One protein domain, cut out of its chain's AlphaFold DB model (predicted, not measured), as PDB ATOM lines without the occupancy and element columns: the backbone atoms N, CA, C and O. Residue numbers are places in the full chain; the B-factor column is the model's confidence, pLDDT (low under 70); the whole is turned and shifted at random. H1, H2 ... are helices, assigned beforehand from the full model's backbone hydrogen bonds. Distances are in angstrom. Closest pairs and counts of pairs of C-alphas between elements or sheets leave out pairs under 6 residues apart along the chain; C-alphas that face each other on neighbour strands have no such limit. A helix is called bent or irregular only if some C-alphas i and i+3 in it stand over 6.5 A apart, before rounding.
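What this domain is: This is residues 20 to 118 of the 135 residues of an uncharacterized protein of Pseudomonas aeruginosa (strain ATCC 15692 / DSM 22644 / CIP 104116 / JCM 14847 / LMG 12228 / 1C / PRS 101 / PAO1) (UniProt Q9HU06). Two long helices, H1 then H2, each fold back on themselves, and their four arms pack into an elongated bundle, both bends at one end. The printed part has 99 residues, is all helix and compact, with radius of gyration of the C-alphas 11.7 A and spans of 35 by 21 by 19 A.

How they stand to each other: By hydrogen bonds H2, residues 71 to 118, and H1, residues 22 to 65, were each assigned as one helix, but both are bent: C-alphas 92 and 95, and 44 and 47, are 9.4 A apart. Arms H2a, residues 71 to 92, and H2b, residues 95 to 118, touch, opposite ways, closest at C-alphas of Gly 78 and Gly 110, 3.8 A. H1b, residues 47 to 65, and H2a form a helical hairpin. Every O i to N i+4 pair is within hydrogen-bond range in these arms and H1a, residues 22 to 44.

Where its parts are: H1a begins at C-alpha 22 (-2.798, 100.762, 159.150) and spans 32.5 A, H1b 26.5 A, H2a 30.3 A; H2b, 34.2 A, ends at C-alpha 118 (-6.279, 110.318, 154.176).

The domain as a whole: The printed part has no cut. Residues 20 to 24, 67 to 70 and 116 to 118 have pLDDT under 70.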
ATOM      1  N   ALA A  20      -0.669  97.256 165.348       50.71
ATOM      2  CA  ALA A  20      -2.123  97.420 165.470       50.71
ATOM      3  C   ALA A  20      -2.742  98.534 164.586       50.71
ATOM      4  O   ALA A  20      -3.956  98.723 164.619       50.71
ATOM      5  N   GLY A  21      -1.960  99.278 163.789       57.98
ATOM      6  CA  GLY A  21      -2.464 100.404 162.982       57.98
ATOM      7  C   GLY A  21      -2.075 100.356 161.501       57.98
ATOM      8  O   GLY A  21      -0.916 100.114 161.167       57.98
ATOM      9  N   ASP A  22      -3.021 100.680 160.608       63.36
ATOM     10  CA  ASP A  22      -2.798 100.762 159.150       63.36
ATOM     11  C   ASP A  22      -1.645 101.721 158.786       63.36
ATOM     12  O   ASP A  22      -0.814 101.408 157.937       63.36
ATOM     13  N   SER A  23      -1.534 102.873 159.466       65.72
ATOM     14  CA  SER A  23      -0.408 103.805 159.266       65.72
ATOM     15  C   SER A  23       0.924 103.230 159.745       65.72
ATOM     16  O   SER A  23       1.966 103.522 159.159       65.72
ATOM     17  N   THR A  24       0.893 102.405 160.792       69.94
ATOM     18  CA  THR A  24       2.083 101.747 161.331       69.94
ATOM     19  C   THR A  24       2.608 100.731 160.336       69.94
ATOM     20  O   THR A  24       3.810 100.675 160.124       69.94
ATOM     21  N   LYS A  25       1.736  99.978 159.654       75.33
ATOM     22  CA  LYS A  25       2.176  99.025 158.627       75.33
ATOM     23  C   LYS A  25       2.935  99.737 157.509       75.33
ATOM     24  O   LYS A  25       4.002  99.261 157.130       75.33
ATOM     25  N   THR A  26       2.435 100.894 157.064       71.94
ATOM     26  CA  THR A  26       3.129 101.740 156.084       71.94
ATOM     27  C   THR A  26       4.482 102.232 156.576       71.94
ATOM     28  O   THR A  26       5.479 102.138 155.860       71.94
ATOM     29  N   ALA A  27       4.528 102.727 157.813       77.19
ATOM     30  CA  ALA A  27       5.768 103.163 158.435       77.19
ATOM     31  C   ALA A  27       6.778 102.011 158.535       77.19
ATOM     32  O   ALA A  27       7.944 102.154 158.188       77.19
ATOM     33  N   VAL A  28       6.333 100.826 158.943       80.38
ATOM     34  CA  VAL A  28       7.203  99.655 158.999       80.38
ATOM     35  C   VAL A  28       7.680  99.301 157.594       80.38
ATOM     36  O   VAL A  28       8.879  99.219 157.385       80.38
ATOM     37  N   GLY A  29       6.807  99.201 156.591       81.48
ATOM     38  CA  GLY A  29       7.242  98.917 155.221       81.48
ATOM     39  C   GLY A  29       8.284  99.906 154.707       81.48
ATOM     40  O   GLY A  29       9.353  99.492 154.258       81.48
ATOM     41  N   GLY A  30       8.005 101.205 154.823       80.65
ATOM     42  CA  GLY A  30       8.915 102.260 154.384       80.65
ATOM     43  C   GLY A  30      10.231 102.278 155.159       80.65
ATOM     44  O   GLY A  30      11.296 102.432 154.569       80.65
ATOM     45  N   GLY A  31      10.201 102.066 156.472       83.14
ATOM     46  CA  GLY A  31      11.422 102.076 157.268       83.14
ATOM     47  C   GLY A  31      12.268 100.825 157.109       83.14
ATOM     48  O   GLY A  31      13.483 100.892 156.950       83.14
ATOM     49  N   VAL A  32      11.633  99.663 157.084       85.03
ATOM     50  CA  VAL A  32      12.330  98.402 156.841       85.03
ATOM     51  C   VAL A  32      12.938  98.401 155.453       85.03
ATOM     52  O   VAL A  32      14.134  98.161 155.317       85.03
ATOM     53  N   GLY A  33      12.141  98.740 154.440       84.49
ATOM     54  CA  GLY A  33      12.608  98.845 153.068       84.49
ATOM     55  C   GLY A  33      13.717  99.885 152.920       84.49
ATOM     56  O   GLY A  33      14.719  99.609 152.267       84.49
ATOM     57  N   GLY A  34      13.598 101.037 153.584       86.32
ATOM     58  CA  GLY A  34      14.620 102.079 153.577       86.32
ATOM     59  C   GLY A  34      15.945 101.631 154.192       86.32
ATOM     60  O   GLY A  34      17.000 101.777 153.580       86.32
ATOM     61  N   ALA A  35      15.912 101.027 155.378       86.57
ATOM     62  CA  ALA A  35      17.117 100.527 156.033       86.57
ATOM     63  C   ALA A  35      17.785  99.396 155.232       86.57
ATOM     64  O   ALA A  35      18.995  99.423 155.012       86.57
ATOM     65  N   LEU A  36      17.010  98.419 154.751       85.55
ATOM     66  CA  LEU A  36      17.537  97.315 153.939       85.55
ATOM     67  C   LEU A  36      18.096  97.815 152.611       85.55
ATOM     68  O   LEU A  36      19.197  97.436 152.216       85.55
ATOM     69  N   GLY A  37      17.364  98.709 151.954       85.47
ATOM     70  CA  GLY A  37      17.788  99.351 150.725       85.47
ATOM     71  C   GLY A  37      19.077 100.150 150.904       85.47
ATOM     72  O   GLY A  37      19.946 100.092 150.040       85.47
ATOM     73  N   ASN A  38      19.257 100.820 152.047       87.54
ATOM     74  CA  ASN A  38      20.509 101.494 152.380       87.54
ATOM     75  C   ASN A  38      21.690 100.528 152.438       87.54
ATOM     76  O   ASN A  38      22.724 100.778 151.826       87.54
ATOM     77  N   VAL A  39      21.533  99.418 153.154       84.32
ATOM     78  CA  VAL A  39      22.611  98.442 153.334       84.32
ATOM     79  C   VAL A  39      22.944  97.749 152.013       84.32
ATOM     80  O   VAL A  39      24.112  97.669 151.636       84.32
ATOM     81  N   VAL A  40      21.927  97.285 151.282       84.88
ATOM     82  CA  VAL A  40      22.099  96.585 150.000       84.88
ATOM     83  C   VAL A  40      22.641  97.532 148.934       84.88
ATOM     84  O   VAL A  40      23.621  97.218 148.261       84.88
ATOM     85  N   GLY A  41      22.056  98.721 148.812       84.54
ATOM     86  CA  GLY A  41      22.532  99.749 147.896       84.54
ATOM     87  C   GLY A  41      23.941 100.222 148.249       84.54
ATOM     88  O   GLY A  41      24.750 100.454 147.355       84.54
ATOM     89  N   GLY A  42      24.265 100.293 149.540       85.17
ATOM     90  CA  GLY A  42      25.594 100.629 150.037       85.17
ATOM     91  C   GLY A  42      26.653  99.604 149.663       85.17
ATOM     92  O   GLY A  42      27.756  99.974 149.267       85.17
ATOM     93  N   ALA A  43      26.299  98.322 149.731       82.45
ATOM     94  CA  ALA A  43      27.182  97.234 149.335       82.45
ATOM     95  C   ALA A  43      27.452  97.212 147.821       82.45
ATOM     96  O   ALA A  43      28.558  96.877 147.412       82.45
ATOM     97  N   ILE A  44      26.461  97.577 146.997       82.48
ATOM     98  CA  ILE A  44      26.572  97.517 145.530       82.48
ATOM     99  C   ILE A  44      27.174  98.803 144.945       82.48
ATOM    100  O   ILE A  44      27.983  98.741 144.024       82.48
ATOM    101  N   GLY A  45      26.778  99.973 145.454       81.86
ATOM    102  CA  GLY A  45      27.090 101.277 144.855       81.86
ATOM    103  C   GLY A  45      27.726 102.291 145.806       81.86
ATOM    104  O   GLY A  45      27.725 103.488 145.508       81.86
ATOM    105  N   GLY A  46      28.219 101.864 146.970       86.77
ATOM    106  CA  GLY A  46      28.818 102.757 147.963       86.77
ATOM    107  C   GLY A  46      27.814 103.756 148.547       86.77
ATOM    108  O   GLY A  46      26.618 103.492 148.621       86.77
ATOM    109  N   SER A  47      28.273 104.938 148.968       82.19
ATOM    110  CA  SER A  47      27.403 105.921 149.642       82.19
ATOM    111  C   SER A  47      26.216 106.375 148.778       82.19
ATOM    112  O   SER A  47      25.097 106.490 149.281       82.19
ATOM    113  N   THR A  48      26.436 106.564 147.474       82.18
ATOM    114  CA  THR A  48      25.376 106.923 146.524       82.18
ATOM    115  C   THR A  48      24.372 105.787 146.368       82.18
ATOM    116  O   THR A  48      23.167 106.011 146.480       82.18
ATOM    117  N   GLY A  49      24.859 104.556 146.183       84.60
ATOM    118  CA  GLY A  49      24.003 103.375 146.133       84.60
ATOM    119  C   GLY A  49      23.187 103.203 147.412       84.60
ATOM    120  O   GLY A  49      22.009 102.876 147.330       84.60
ATOM    121  N   ALA A  50      23.756 103.503 148.582       86.91
ATOM    122  CA  ALA A  50      23.056 103.442 149.863       86.91
ATOM    123  C   ALA A  50      21.878 104.425 149.922       86.91
ATOM    124  O   ALA A  50      20.776 104.059 150.320       86.91
ATOM    125  N   ALA A  51      22.070 105.667 149.480       86.39
ATOM    126  CA  ALA A  51      20.988 106.650 149.445       86.39
ATOM    127  C   ALA A  51      19.881 106.270 148.450       86.39
ATOM    128  O   ALA A  51      18.697 106.357 148.777       86.39
ATOM    129  N   ILE A  52      20.256 105.805 147.253       86.80
ATOM    130  CA  ILE A  52      19.297 105.385 146.221       86.80
ATOM    131  C   ILE A  52      18.541 104.139 146.671       86.80
ATOM    132  O   ILE A  52      17.316 104.095 146.585       86.80
ATOM    133  N   GLY A  53      19.256 103.138 147.179       86.31
ATOM    134  CA  GLY A  53      18.670 101.907 147.676       86.31
ATOM    135  C   GLY A  53      17.730 102.181 148.842       86.31
ATOM    136  O   GLY A  53      16.625 101.649 148.852       86.31
ATOM    137  N   ALA A  54      18.108 103.072 149.765       88.17
ATOM    138  CA  ALA A  54      17.222 103.534 150.825       88.17
ATOM    139  C   ALA A  54      15.935 104.129 150.262       88.17
ATOM    140  O   ALA A  54      14.845 103.739 150.668       88.17
ATOM    141  N   GLY A  55      16.048 105.030 149.288       87.46
ATOM    142  CA  GLY A  55      14.879 105.632 148.666       87.46
ATOM    143  C   GLY A  55      13.979 104.628 147.966       87.46
ATOM    144  O   GLY A  55      12.774 104.602 148.192       87.46
ATOM    145  N   LEU A  56      14.558 103.754 147.150       86.95
ATOM    146  CA  LEU A  56      13.800 102.752 146.415       86.95
ATOM    147  C   LEU A  56      13.144 101.744 147.363       86.95
ATOM    148  O   LEU A  56      11.966 101.431 147.217       86.95
ATOM    149  N   GLY A  57      13.892 101.262 148.353       85.60
ATOM    150  CA  GLY A  57      13.403 100.319 149.345       85.60
ATOM    151  C   GLY A  57      12.313 100.934 150.214       85.60
ATOM    152  O   GLY A  57      11.288 100.297 150.440       85.60
ATOM    153  N   GLY A  58      12.476 102.188 150.639       84.68
ATOM    154  CA  GLY A  58      11.453 102.906 151.390       84.68
ATOM    155  C   GLY A  58      10.198 103.172 150.565       84.68
ATOM    156  O   GLY A  58       9.086 103.022 151.074       84.68
ATOM    157  N   ALA A  59      10.350 103.474 149.274       85.16
ATOM    158  CA  ALA A  59       9.216 103.656 148.379       85.16
ATOM    159  C   ALA A  59       8.471 102.352 148.123       85.16
ATOM    160  O   ALA A  59       7.258 102.290 148.308       85.16
ATOM    161  N   ALA A  60       9.188 101.296 147.746       84.86
ATOM    162  CA  ALA A  60       8.604  99.985 147.505       84.86
ATOM    163  C   ALA A  60       7.946  99.433 148.775       84.86
ATOM    164  O   ALA A  60       6.814  98.952 148.737       84.86
ATOM    165  N   GLY A  61       8.622  99.571 149.916       78.84
ATOM    166  CA  GLY A  61       8.110  99.166 151.215       78.84
ATOM    167  C   GLY A  61       6.846  99.927 151.601       78.84
ATOM    168  O   GLY A  61       5.857  99.297 151.975       78.84
ATOM    169  N   GLY A  62       6.836 101.256 151.447       76.31
ATOM    170  CA  GLY A  62       5.658 102.094 151.682       76.31
ATOM    171  C   GLY A  62       4.498 101.759 150.738       76.31
ATOM    172  O   GLY A  62       3.367 101.604 151.192       76.31
ATOM    173  N   ALA A  63       4.778 101.541 149.448       78.99
ATOM    174  CA  ALA A  63       3.781 101.148 148.449       78.99
ATOM    175  C   ALA A  63       3.118  99.805 148.779       78.99
ATOM    176  O   ALA A  63       1.904  99.657 148.645       78.99
ATOM    177  N   MET A  64       3.919  98.815 149.189       72.85
ATOM    178  CA  MET A  64       3.455  97.456 149.485       72.85
ATOM    179  C   MET A  64       2.655  97.364 150.781       72.85
ATOM    180  O   MET A  64       1.846  96.453 150.952       72.85
ATOM    181  N   THR A  65       2.908  98.268 151.722       71.79
ATOM    182  CA  THR A  65       2.280  98.228 153.043       71.79
ATOM    183  C   THR A  65       1.099  99.176 153.182       71.79
ATOM    184  O   THR A  65       0.222  98.904 154.003       71.79
ATOM    185  N   ALA A  66       1.026 100.218 152.356       72.03
ATOM    186  CA  ALA A  66      -0.137 101.082 152.269       72.03
ATOM    187  C   ALA A  66      -1.318 100.416 151.549       72.03
ATOM    188  O   ALA A  66      -1.173  99.591 150.642       72.03
ATOM    189  N   LYS A  67      -2.524 100.797 151.969       67.45
ATOM    190  CA  LYS A  67      -3.787 100.270 151.442       67.45
ATOM    191  C   LYS A  67      -4.132 100.901 150.088       67.45
ATOM    192  O   LYS A  67      -3.687 102.008 149.773       67.45
ATOM    193  N   ASP A  68      -4.914 100.182 149.279       62.90
ATOM    194  CA  ASP A  68      -5.375 100.631 147.960       62.90
ATOM    195  C   ASP A  68      -5.968 102.047 148.012       62.90
ATOM    196  O   ASP A  68      -6.801 102.355 148.862       62.90
ATOM    197  N   GLY A  69      -5.478 102.921 147.127       66.62
ATOM    198  CA  GLY A  69      -5.820 104.347 147.077       66.62
ATOM    199  C   GLY A  69      -4.817 105.295 147.751       66.62
ATOM    200  O   GLY A  69      -4.876 106.490 147.483       66.62
ATOM    201  N   ARG A  70      -3.881 104.793 148.578       66.75
ATOM    202  CA  ARG A  70      -2.867 105.608 149.303       66.75
ATOM    203  C   ARG A  70      -1.423 105.165 149.080       66.75
ATOM    204  O   ARG A  70      -0.497 105.708 149.679       66.75
ATOM    205  N   LYS A  71      -1.234 104.145 148.242       71.36
ATOM    206  CA  LYS A  71       0.069 103.525 147.980       71.36
ATOM    207  C   LYS A  71       1.089 104.530 147.466       71.36
ATOM    208  O   LYS A  71       2.246 104.455 147.855       71.36
ATOM    209  N   THR A  72       0.654 105.483 146.646       75.88
ATOM    210  CA  THR A  72       1.540 106.454 146.006       75.88
ATOM    211  C   THR A  72       2.110 107.466 146.999       75.88
ATOM    212  O   THR A  72       3.331 107.576 147.067       75.88
ATOM    213  N   GLU A  73       1.296 108.148 147.823       79.34
ATOM    214  CA  GLU A  73       1.832 109.058 148.854       79.34
ATOM    215  C   GLU A  73       2.688 108.326 149.886       79.34
ATOM    216  O   GLU A  73       3.727 108.833 150.302       79.34
ATOM    217  N   ALA A  74       2.273 107.129 150.299       78.92
ATOM    218  CA  ALA A  74       3.044 106.297 151.210       78.92
ATOM    219  C   ALA A  74       4.412 105.903 150.634       78.92
ATOM    220  O   ALA A  74       5.416 105.939 151.342       78.92
ATOM    221  N   ALA A  75       4.455 105.541 149.352       83.06
ATOM    222  CA  ALA A  75       5.685 105.220 148.644       83.06
ATOM    223  C   ALA A  75       6.573 106.453 148.476       83.06
ATOM    224  O   ALA A  75       7.762 106.409 148.758       83.06
ATOM    225  N   LEU A  76       6.007 107.583 148.057       82.18
ATOM    226  CA  LEU A  76       6.758 108.827 147.917       82.18
ATOM    227  C   LEU A  76       7.318 109.286 149.259       82.18
ATOM    228  O   LEU A  76       8.510 109.554 149.358       82.18
ATOM    229  N   GLY A  77       6.490 109.313 150.300       83.39
ATOM    230  CA  GLY A  77       6.914 109.679 151.643       83.39
ATOM    231  C   GLY A  77       7.956 108.709 152.193       83.39
ATOM    232  O   GLY A  77       8.997 109.140 152.684       83.39
ATOM    233  N   GLY A  78       7.723 107.402 152.065       85.46
ATOM    234  CA  GLY A  78       8.644 106.375 152.545       85.46
ATOM    235  C   GLY A  78       9.970 106.372 151.792       85.46
ATOM    236  O   GLY A  78      11.033 106.268 152.396       85.46
ATOM    237  N   GLY A  79       9.948 106.549 150.478       87.25
ATOM    238  CA  GLY A  79      11.170 106.600 149.690       87.25
ATOM    239  C   GLY A  79      11.938 107.891 149.879       87.25
ATOM    240  O   GLY A  79      13.128 107.870 150.177       87.25
ATOM    241  N   LEU A  80      11.271 109.035 149.771       86.87
ATOM    242  CA  LEU A  80      11.935 110.322 149.938       86.87
ATOM    243  C   LEU A  80      12.481 110.478 151.362       86.87
ATOM    244  O   LEU A  80      13.622 110.904 151.547       86.87
ATOM    245  N   GLY A  81      11.700 110.060 152.359       86.07
ATOM    246  CA  GLY A  81      12.124 110.028 153.751       86.07
ATOM    247  C   GLY A  81      13.321 109.105 153.968       86.07
ATOM    248  O   GLY A  81      14.278 109.505 154.629       86.07
ATOM    249  N   ALA A  82      13.328 107.909 153.374       89.19
ATOM    250  CA  ALA A  82      14.455 106.989 153.493       89.19
ATOM    251  C   ALA A  82      15.715 107.490 152.771       89.19
ATOM    252  O   ALA A  82      16.809 107.439 153.330       89.19
ATOM    253  N   ALA A  83      15.591 108.018 151.555       88.14
ATOM    254  CA  ALA A  83      16.720 108.588 150.825       88.14
ATOM    255  C   ALA A  83      17.315 109.793 151.565       88.14
ATOM    256  O   ALA A  83      18.523 109.849 151.803       88.14
ATOM    257  N   GLY A  84      16.467 110.739 151.979       87.43
ATOM    258  CA  GLY A  84      16.894 111.929 152.712       87.43
ATOM    259  C   GLY A  84      17.507 111.572 154.063       87.43
ATOM    260  O   GLY A  84      18.609 112.017 154.391       87.43
ATOM    261  N   GLY A  85      16.843 110.692 154.811       87.94
ATOM    262  CA  GLY A  85      17.334 110.187 156.084       87.94
ATOM    263  C   GLY A  85      18.654 109.431 155.945       87.94
ATOM    264  O   GLY A  85      19.536 109.601 156.780       87.94
ATOM    265  N   SER A  86      18.852 108.677 154.861       86.84
ATOM    266  CA  SER A  86      20.126 108.024 154.550       86.84
ATOM    267  C   SER A  86      21.264 109.024 154.389       86.84
ATOM    268  O   SER A  86      22.330 108.857 154.975       86.84
ATOM    269  N   VAL A  87      21.062 110.067 153.584       87.39
ATOM    270  CA  VAL A  87      22.108 111.062 153.301       87.39
ATOM    271  C   VAL A  87      22.450 111.864 154.554       87.39
ATOM    272  O   VAL A  87      23.626 112.021 154.893       87.39
ATOM    273  N   ILE A  88      21.430 112.342 155.269       87.60
ATOM    274  CA  ILE A  88      21.598 113.122 156.502       87.60
ATOM    275  C   ILE A  88      22.221 112.251 157.593       87.60
ATOM    276  O   ILE A  88      23.190 112.649 158.238       87.60
ATOM    277  N   GLY A  89      21.715 111.030 157.751       85.87
ATOM    278  CA  GLY A  89      22.238 110.048 158.685       85.87
ATOM    279  C   GLY A  89      23.696 109.697 158.402       85.87
ATOM    280  O   GLY A  89      24.488 109.601 159.336       85.87
ATOM    281  N   ASN A  90      24.085 109.594 157.125       87.39
ATOM    282  CA  ASN A  90      25.478 109.363 156.754       87.39
ATOM    283  C   ASN A  90      26.392 110.514 157.186       87.39
ATOM    284  O   ASN A  90      27.491 110.269 157.675       87.39
ATOM    285  N   LYS A  91      25.941 111.768 157.054       86.26
ATOM    286  CA  LYS A  91      26.717 112.915 157.546       86.26
ATOM    287  C   LYS A  91      26.832 112.940 159.067       86.26
ATOM    288  O   LYS A  91      27.877 113.323 159.576       86.26
ATOM    289  N   LEU A  92      25.764 112.577 159.777       84.72
ATOM    290  CA  LEU A  92      25.712 112.715 161.233       84.72
ATOM    291  C   LEU A  92      26.389 111.551 161.973       84.72
ATOM    292  O   LEU A  92      26.939 111.748 163.052       84.72
ATOM    293  N   GLY A  93      26.340 110.341 161.413       84.18
ATOM    294  CA  GLY A  93      26.798 109.118 162.083       84.18
ATOM    295  C   GLY A  93      27.455 108.089 161.164       84.18
ATOM    296  O   GLY A  93      27.525 106.910 161.522       84.18
ATOM    297  N   GLY A  94      27.895 108.489 159.968       86.87
ATOM    298  CA  GLY A  94      28.492 107.586 158.982       86.87
ATOM    299  C   GLY A  94      27.523 106.493 158.525       86.87
ATOM    300  O   GLY A  94      26.305 106.659 158.553       86.87
ATOM    301  N   SER A  95      28.053 105.328 158.153       81.50
ATOM    302  CA  SER A  95      27.239 104.230 157.610       81.50
ATOM    303  C   SER A  95      26.113 103.782 158.554       81.50
ATOM    304  O   SER A  95      24.999 103.539 158.095       81.50
ATOM    305  N   THR A  96      26.363 103.741 159.866       81.57
ATOM    306  CA  THR A  96      25.334 103.399 160.859       81.57
ATOM    307  C   THR A  96      24.228 104.449 160.891       81.57
ATOM    308  O   THR A  96      23.046 104.105 160.855       81.57
ATOM    309  N   GLY A  97      24.606 105.731 160.916       83.17
ATOM    310  CA  GLY A  97      23.648 106.827 160.852       83.17
ATOM    311  C   GLY A  97      22.839 106.796 159.555       83.17
ATOM    312  O   GLY A  97      21.637 107.024 159.599       83.17
ATOM    313  N   ALA A  98      23.455 106.435 158.424       86.29
ATOM    314  CA  ALA A  98      22.781 106.311 157.135       86.29
ATOM    315  C   ALA A  98      21.676 105.250 157.169       86.29
ATOM    316  O   ALA A  98      20.549 105.518 156.769       86.29
ATOM    317  N   THR A  99      21.960 104.060 157.698       84.94
ATOM    318  CA  THR A  99      20.955 102.993 157.790       84.94
ATOM    319  C   THR A  99      19.824 103.356 158.752       84.94
ATOM    320  O   THR A  99      18.655 103.150 158.429       84.94
ATOM    321  N   ILE A 100      20.152 103.932 159.916       86.23
ATOM    322  CA  ILE A 100      19.143 104.369 160.894       86.23
ATOM    323  C   ILE A 100      18.290 105.489 160.306       86.23
ATOM    324  O   ILE A 100      17.068 105.423 160.374       86.23
ATOM    325  N   GLY A 101      18.914 106.493 159.698       86.15
ATOM    326  CA  GLY A 101      18.218 107.603 159.066       86.15
ATOM    327  C   GLY A 101      17.356 107.138 157.898       86.15
ATOM    328  O   GLY A 101      16.223 107.586 157.773       86.15
ATOM    329  N   ALA A 102      17.831 106.184 157.097       88.00
ATOM    330  CA  ALA A 102      17.044 105.569 156.039       88.00
ATOM    331  C   ALA A 102      15.799 104.864 156.575       88.00
ATOM    332  O   ALA A 102      14.702 105.045 156.052       88.00
ATOM    333  N   GLY A 103      15.953 104.081 157.642       86.32
ATOM    334  CA  GLY A 103      14.818 103.384 158.224       86.32
ATOM    335  C   GLY A 103      13.847 104.317 158.932       86.32
ATOM    336  O   GLY A 103      12.641 104.249 158.729       86.32
ATOM    337  N   LEU A 104      14.350 105.246 159.732       86.76
ATOM    338  CA  LEU A 104      13.504 106.157 160.490       86.76
ATOM    339  C   LEU A 104      12.835 107.180 159.566       86.76
ATOM    340  O   LEU A 104      11.636 107.415 159.676       86.76
ATOM    341  N   GLY A 105      13.579 107.717 158.601       85.36
ATOM    342  CA  GLY A 105      13.057 108.601 157.569       85.36
ATOM    343  C   GLY A 105      12.038 107.900 156.677       85.36
ATOM    344  O   GLY A 105      10.985 108.468 156.407       85.36
ATOM    345  N   GLY A 106      12.288 106.649 156.283       85.31
ATOM    346  CA  GLY A 106      11.322 105.877 155.507       85.31
ATOM    347  C   GLY A 106      10.068 105.522 156.289       85.31
ATOM    348  O   GLY A 106       8.963 105.575 155.751       85.31
ATOM    349  N   ALA A 107      10.208 105.234 157.581       84.12
ATOM    350  CA  ALA A 107       9.064 104.978 158.435       84.12
ATOM    351  C   ALA A 107       8.229 106.231 158.670       84.12
ATOM    352  O   ALA A 107       7.026 106.227 158.412       84.12
ATOM    353  N   ALA A 108       8.867 107.310 159.116       85.07
ATOM    354  CA  ALA A 108       8.205 108.578 159.372       85.07
ATOM    355  C   ALA A 108       7.573 109.132 158.091       85.07
ATOM    356  O   ALA A 108       6.394 109.471 158.083       85.07
ATOM    357  N   GLY A 109       8.322 109.145 156.989       81.73
ATOM    358  CA  GLY A 109       7.839 109.602 155.694       81.73
ATOM    359  C   GLY A 109       6.695 108.742 155.158       81.73
ATOM    360  O   GLY A 109       5.704 109.287 154.681       81.73
ATOM    361  N   GLY A 110       6.768 107.415 155.296       80.33
ATOM    362  CA  GLY A 110       5.696 106.508 154.883       80.33
ATOM    363  C   GLY A 110       4.416 106.694 155.703       80.33
ATOM    364  O   GLY A 110       3.326 106.769 155.137       80.33
ATOM    365  N   ALA A 111       4.531 106.829 157.030       80.93
ATOM    366  CA  ALA A 111       3.384 107.101 157.900       80.93
ATOM    367  C   ALA A 111       2.750 108.466 157.605       80.93
ATOM    368  O   ALA A 111       1.525 108.565 157.516       80.93
ATOM    369  N   VAL A 112       3.573 109.508 157.449       79.11
ATOM    370  CA  VAL A 112       3.112 110.869 157.145       79.11
ATOM    371  C   VAL A 112       2.471 110.920 155.761       79.11
ATOM    372  O   VAL A 112       1.358 111.421 155.648       79.11
ATOM    373  N   GLY A 113       3.090 110.329 154.737       77.23
ATOM    374  CA  GLY A 113       2.509 110.226 153.396       77.23
ATOM    375  C   GLY A 113       1.172 109.484 153.402       77.23
ATOM    376  O   GLY A 113       0.186 109.965 152.849       77.23
ATOM    377  N   ASN A 114       1.087 108.365 154.126       76.70
ATOM    378  CA  ASN A 114      -0.170 107.635 154.286       76.70
ATOM    379  C   ASN A 114      -1.260 108.462 154.981       76.70
ATOM    380  O   ASN A 114      -2.428 108.334 154.626       76.70
ATOM    381  N   ASN A 115      -0.907 109.290 155.971       74.28
ATOM    382  CA  ASN A 115      -1.867 110.162 156.651       74.28
ATOM    383  C   ASN A 115      -2.287 111.355 155.779       74.28
ATOM    384  O   ASN A 115      -3.480 111.614 155.683       74.28
ATOM    385  N   LEU A 116      -1.362 112.008 155.068       67.94
ATOM    386  CA  LEU A 116      -1.688 113.096 154.135       67.94
ATOM    387  C   LEU A 116      -2.627 112.625 153.014       67.94
ATOM    388  O   LEU A 116      -3.551 113.337 152.626       67.94
ATOM    389  N   GLY A 117      -2.458 111.385 152.547       64.69
ATOM    390  CA  GLY A 117      -3.397 110.775 151.611       64.69
ATOM    391  C   GLY A 117      -4.805 110.562 152.194       64.69
ATOM    392  O   GLY A 117      -5.773 110.531 151.435       64.69
ATOM    393  N   LYS A 118      -4.958 110.418 153.522       63.52
ATOM    394  CA  LYS A 118      -6.279 110.318 154.176       63.52
ATOM    395  C   LYS A 118      -7.001 111.659 154.201       63.52
ATOM    396  O   LYS A 118      -8.201 111.681 153.937       63.52
TER     397      LYS A 118